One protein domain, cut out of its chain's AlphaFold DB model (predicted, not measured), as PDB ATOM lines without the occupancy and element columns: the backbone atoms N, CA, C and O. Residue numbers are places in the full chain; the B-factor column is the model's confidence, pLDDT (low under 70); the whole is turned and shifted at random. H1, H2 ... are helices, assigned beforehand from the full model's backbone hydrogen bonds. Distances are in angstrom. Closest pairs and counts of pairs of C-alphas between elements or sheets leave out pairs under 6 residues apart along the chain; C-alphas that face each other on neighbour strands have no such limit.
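AT A GLANCE: This is residues 2 to 46 of the 129 residues of an uncharacterized protein of Candidatus Tagabacteria bacterium RIFCSPLOWO2_01_FULL_39_11 (UniProt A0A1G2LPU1). Two helices meet end to end at a corner and make an L, with H1 as the short arm and H2 as the long one. H2 makes most of the length, and nothing folds back on either arm. The printed part has 45 residues with two named helices, H1 then H2, and no named strand; the class is all helix. It is extended, with a radius of gyration of the C-alphas of 17.9 A and spans of 57 by 21 by 8 A.

IN THESE COORDINATES: H1, residues 5 to 16, begins at C-alpha 5 (102.810, 67.346, 91.052) and is 17.1 A long from first to last C-alpha. H2, residues 18 to 44, measures 39.4 A and ends at C-alpha 44 (97.051, 39.571, 47.943).

HOW THE PARTS SIT: A tight link of one residue, His 17, joins H1 to H2. The two helices are close but not clearly touching, and their closest C-alphas, those of Thr 14 and Leu 21, are 7.7 A apart. Their lines are about perpendicular, at 81 degrees. In H1 every O i to N i+4 pair is within hydrogen-bond range; in H2, 21 of 23 are.

THE WHOLE: The two C-alphas farthest apart, those of Arg 2 and Lys 46, are 57.2 A apart. The printed part has no cut. The mean pLDDT of the printed part is 83.8; residue 2 and residues 43 to 46 are under 70.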
ATOM      1  N   ARG A   2     101.097  59.902  97.256       64.31
ATOM      2  CA  ARG A   2     101.022  61.275  96.718       64.31
ATOM      3  C   ARG A   2     101.434  61.222  95.247       64.31
ATOM      4  O   ARG A   2     102.588  60.925  94.958       64.31
ATOM      5  N   LEU A   3     100.486  61.459  94.344       71.50
ATOM      6  CA  LEU A   3     100.780  61.612  92.920       71.50
ATOM      7  C   LEU A   3     101.767  62.781  92.746       71.50
ATOM      8  O   LEU A   3     101.535  63.843  93.335       71.50
ATOM      9  N   PRO A   4     102.870  62.608  91.997       81.31
ATOM     10  CA  PRO A   4     103.828  63.680  91.757       81.31
ATOM     11  C   PRO A   4     103.122  64.863  91.086       81.31
ATOM     12  O   PRO A   4     102.297  64.664  90.196       81.31
ATOM     13  N   LYS A   5     103.449  66.092  91.513       77.75
ATOM     14  CA  LYS A   5     102.810  67.346  91.052       77.75
ATOM     15  C   LYS A   5     102.703  67.445  89.520       77.75
ATOM     16  O   LYS A   5     101.695  67.909  89.005       77.75
ATOM     17  N   ILE A   6     103.684  66.881  88.816       77.19
ATOM     18  CA  ILE A   6     103.759  66.788  87.352       77.19
ATOM     19  C   ILE A   6     102.525  66.095  86.746       77.19
ATOM     20  O   ILE A   6     101.977  66.560  85.754       77.19
ATOM     21  N   ILE A   7     102.035  65.007  87.352       76.69
ATOM     22  CA  ILE A   7     100.861  64.279  86.838       76.69
ATOM     23  C   ILE A   7      99.589  65.115  87.000       76.69
ATOM     24  O   ILE A   7      98.676  64.997  86.186       76.69
ATOM     25  N   GLN A   8      99.518  65.970  88.021       77.00
ATOM     26  CA  GLN A   8      98.365  66.847  88.209       77.00
ATOM     27  C   GLN A   8      98.335  67.973  87.172       77.00
ATOM     28  O   GLN A   8      97.285  68.196  86.576       77.00
ATOM     29  N   GLU A   9      99.481  68.587  86.874       73.69
ATOM     30  CA  GLU A   9      99.592  69.616  85.829       73.69
ATOM     31  C   GLU A   9      99.301  69.062  84.429       73.69
ATOM     32  O   GLU A   9      98.594  69.689  83.637       73.69
ATOM     33  N   VAL A  10      99.796  67.856  84.130       77.38
ATOM     34  CA  VAL A  10      99.486  67.163  82.873       77.38
ATOM     35  C   VAL A  10      97.994  66.858  82.804       77.38
ATOM     36  O   VAL A  10      97.354  67.193  81.816       77.38
ATOM     37  N   LYS A  11      97.396  66.312  83.869       73.69
ATOM     38  CA  LYS A  11      95.966  65.975  83.906       73.69
ATOM     39  C   LYS A  11      95.066  67.193  83.697       73.69
ATOM     40  O   LYS A  11      94.037  67.069  83.039       73.69
ATOM     41  N   GLU A  12      95.433  68.352  84.234       75.44
ATOM     42  CA  GLU A  12      94.652  69.579  84.081       75.44
ATOM     43  C   GLU A  12      94.743  70.141  82.652       75.44
ATOM     44  O   GLU A  12      93.711  70.412  82.034       75.44
ATOM     45  N   LYS A  13      95.947  70.186  82.062       71.25
ATOM     46  CA  LYS A  13      96.146  70.579  80.653       71.25
ATOM     47  C   LYS A  13      95.494  69.614  79.664       71.25
ATOM     48  O   LYS A  13      94.892  70.054  78.685       71.25
ATOM     49  N   THR A  14      95.584  68.312  79.929       73.56
ATOM     50  CA  THR A  14      94.948  67.252  79.137       73.56
ATOM     51  C   THR A  14      93.429  67.321  79.236       73.56
ATOM     52  O   THR A  14      92.752  67.072  78.249       73.56
ATOM     53  N   ARG A  15      92.873  67.693  80.396       72.94
ATOM     54  CA  ARG A  15      91.425  67.866  80.575       72.94
ATOM     55  C   ARG A  15      90.892  69.091  79.829       72.94
ATOM     56  O   ARG A  15      89.773  69.031  79.330       72.94
ATOM     57  N   LEU A  16      91.678  70.166  79.735       76.94
ATOM     58  CA  LEU A  16      91.300  71.380  79.004       76.94
ATOM     59  C   LEU A  16      91.212  71.146  77.483       76.94
ATOM     60  O   LEU A  16      90.293  71.649  76.849       76.94
ATOM     61  N   HIS A  17      92.115  70.335  76.920       83.75
ATOM     62  CA  HIS A  17      92.167  70.011  75.482       83.75
ATOM     63  C   HIS A  17      91.765  68.557  75.189       83.75
ATOM     64  O   HIS A  17      92.225  67.956  74.217       83.75
ATOM     65  N   ALA A  18      90.937  67.954  76.049       83.56
ATOM     66  CA  ALA A  18      90.625  66.527  75.978       83.56
ATOM     67  C   ALA A  18      90.005  66.137  74.629       83.56
ATOM     68  O   ALA A  18      90.392  65.126  74.047       83.56
ATOM     69  N   ASN A  19      89.093  66.962  74.110       87.12
ATOM     70  CA  ASN A  19      88.430  66.711  72.833       87.12
ATOM     71  C   ASN A  19      89.413  66.781  71.658       87.12
ATOM     72  O   ASN A  19      89.415  65.882  70.824       87.12
ATOM     73  N   ASP A  20      90.293  67.783  71.630       89.44
ATOM     74  CA  ASP A  20      91.298  67.934  70.571       89.44
ATOM     75  C   ASP A  20      92.292  66.767  70.571       89.44
ATOM     76  O   ASP A  20      92.674  66.260  69.517       89.44
ATOM     77  N   LEU A  21      92.664  66.280  71.758       90.38
ATOM     78  CA  LEU A  21      93.554  65.132  71.914       90.38
ATOM     79  C   LEU A  21      92.867  63.824  71.489       90.38
ATOM     80  O   LEU A  21      93.485  62.995  70.822       90.38
ATOM     81  N   VAL A  22      91.577  63.655  71.798       92.56
ATOM     82  CA  VAL A  22      90.771  62.523  71.310       92.56
ATOM     83  C   VAL A  22      90.649  62.563  69.787       92.56
ATOM     84  O   VAL A  22      90.860  61.538  69.144       92.56
ATOM     85  N   ILE A  23      90.380  63.729  69.194       93.44
ATOM     86  CA  ILE A  23      90.312  63.893  67.737       93.44
ATOM     87  C   ILE A  23      91.664  63.554  67.099       93.44
ATOM     88  O   ILE A  23      91.712  62.769  66.153       93.44
ATOM     89  N   ALA A  24      92.770  64.067  67.645       94.50
ATOM     90  CA  ALA A  24      94.112  63.748  67.167       94.50
ATOM     91  C   ALA A  24      94.405  62.240  67.243       94.50
ATOM     92  O   ALA A  24      94.915  61.659  66.286       94.50
ATOM     93  N   PHE A  25      94.031  61.583  68.344       95.38
ATOM     94  CA  PHE A  25      94.208  60.141  68.504       95.38
ATOM     95  C   PHE A  25      93.364  59.340  67.506       95.38
ATOM     96  O   PHE A  25      93.873  58.411  66.886       95.38
ATOM     97  N   VAL A  26      92.105  59.730  67.283       96.62
ATOM     98  CA  VAL A  26      91.230  59.101  66.282       96.62
ATOM     99  C   VAL A  26      91.824  59.233  64.882       96.62
ATOM    100  O   VAL A  26      91.885  58.238  64.164       96.62
ATOM    101  N   ILE A  27      92.324  60.413  64.503       97.25
ATOM    102  CA  ILE A  27      92.979  60.624  63.202       97.25
ATOM    103  C   ILE A  27      94.194  59.698  63.056       97.25
ATOM    104  O   ILE A  27      94.340  59.029  62.030       97.25
ATOM    105  N   ILE A  28      95.031  59.598  64.092       97.50
ATOM    106  CA  ILE A  28      96.194  58.703  64.101       97.50
ATOM    107  C   ILE A  28      95.746  57.245  63.945       97.50
ATOM    108  O   ILE A  28      96.242  56.544  63.063       97.50
ATOM    109  N   CYS A  29      94.769  56.783  64.723       96.75
ATOM    110  CA  CYS A  29      94.253  55.419  64.625       96.75
ATOM    111  C   CYS A  29      93.676  55.106  63.239       96.75
ATOM    112  O   CYS A  29      94.017  54.079  62.657       96.75
ATOM    113  N   VAL A  30      92.857  55.998  62.675       97.62
ATOM    114  CA  VAL A  30      92.269  55.822  61.338       97.62
ATOM    115  C   VAL A  30      93.359  55.759  60.266       97.62
ATOM    116  O   VAL A  30      93.281  54.923  59.361       97.62
ATOM    117  N   SER A  31      94.408  56.580  60.388       97.31
ATOM    118  CA  SER A  31      95.542  56.570  59.458       97.31
ATOM    119  C   SER A  31      96.324  55.252  59.502       97.31
ATOM    120  O   SER A  31      96.593  54.666  58.452       97.31
ATOM    121  N   LEU A  32      96.609  54.729  60.700       97.06
ATOM    122  CA  LEU A  32      97.319  53.462  60.891       97.06
ATOM    123  C   LEU A  32      96.511  52.274  60.370       97.06
ATOM    124  O   LEU A  32      97.068  51.400  59.706       97.06
ATOM    125  N   ILE A  33      95.201  52.259  60.624       96.75
ATOM    126  CA  ILE A  33      94.305  51.205  60.137       96.75
ATOM    127  C   ILE A  33      94.257  51.226  58.606       96.75
ATOM    128  O   ILE A  33      94.461  50.193  57.971       96.75
ATOM    129  N   SER A  34      94.062  52.400  58.002       96.06
ATOM    130  CA  SER A  34      93.980  52.543  56.542       96.06
ATOM    131  C   SER A  34      95.296  52.168  55.857       96.06
ATOM    132  O   SER A  34      95.299  51.458  54.852       96.06
ATOM    133  N   PHE A  35      96.429  52.583  56.430       95.38
ATOM    134  CA  PHE A  35      97.754  52.210  55.942       95.38
ATOM    135  C   PHE A  35      98.013  50.702  56.073       95.38
ATOM    136  O   PHE A  35      98.507  50.077  55.132       95.38
ATOM    137  N   GLY A  36      97.641  50.099  57.207       94.44
ATOM    138  CA  GLY A  36      97.750  48.658  57.435       94.44
ATOM    139  C   GLY A  36      96.936  47.843  56.427       94.44
ATOM    140  O   GLY A  36      97.466  46.910  55.824       94.44
ATOM    141  N   LEU A  37      95.687  48.243  56.170       92.75
ATOM    142  CA  LEU A  37      94.828  47.610  55.165       92.75
ATOM    143  C   LEU A  37      95.372  47.789  53.740       92.75
ATOM    144  O   LEU A  37      95.399  46.829  52.971       92.75
ATOM    145  N   GLY A  38      95.878  48.977  53.393       92.31
ATOM    146  CA  GLY A  38      96.515  49.223  52.094       92.31
ATOM    147  C   GLY A  38      97.755  48.350  51.869       92.31
ATOM    148  O   GLY A  38      97.940  47.786  50.792       92.31
ATOM    149  N   ARG A  39      98.581  48.162  52.907       91.69
ATOM    150  CA  ARG A  39      99.728  47.241  52.862       91.69
ATOM    151  C   ARG A  39      99.295  45.783  52.693       91.69
ATOM    152  O   ARG A  39      99.971  45.054  51.969       91.69
ATOM    153  N   LEU A  40      98.189  45.371  53.316       86.00
ATOM    154  CA  LEU A  40      97.651  44.013  53.201       86.00
ATOM    155  C   LEU A  40      97.079  43.733  51.800       86.00
ATOM    156  O   LEU A  40      97.340  42.672  51.239       86.00
ATOM    157  N   SER A  41      96.405  44.709  51.184       87.31
ATOM    158  CA  SER A  41      95.849  44.588  49.825       87.31
ATOM    159  C   SER A  41      96.922  44.316  48.755       87.31
ATOM    160  O   SER A  41      96.706  43.535  47.831       87.31
ATOM    161  N   ILE A  42      98.121  44.889  48.908       77.06
ATOM    162  CA  ILE A  42      99.243  44.679  47.973       77.06
ATOM    163  C   ILE A  42      99.813  43.251  48.066       77.06
ATOM    164  O   ILE A  42     100.342  42.731  47.084       77.06
ATOM    165  N   LEU A  43      99.714  42.598  49.229       65.00
ATOM    166  CA  LEU A  43     100.201  41.226  49.424       65.00
ATOM    167  C   LEU A  43      99.309  40.191  48.725       65.00
ATOM    168  O   LEU A  43      99.820  39.181  48.247       65.00
ATOM    169  N   GLU A  44      98.009  40.464  48.604       63.59
ATOM    170  CA  GLU A  44      97.051  39.571  47.943       63.59
ATOM    171  C   GLU A  44      97.215  39.557  46.411       63.59
ATOM    172  O   GLU A  44      96.930  38.559  45.751       63.59
ATOM    173  N   ASN A  45      97.788  40.623  45.841       62.22
ATOM    174  CA  ASN A  45      97.995  40.762  44.398       62.22
ATOM    175  C   ASN A  45      99.280  40.078  43.876       62.22
ATOM    176  O   ASN A  45      99.690  40.278  42.735       62.22
ATOM    177  N   LYS A  46      99.936  39.240  44.693       58.88
ATOM    178  CA  LYS A  46     101.078  38.403  44.273       58.88
ATOM    179  C   LYS A  46     100.659  37.063  43.656       58.88
ATOM    180  O   LYS A  46     101.448  36.120  43.643       58.88
TER     181      LYS A  46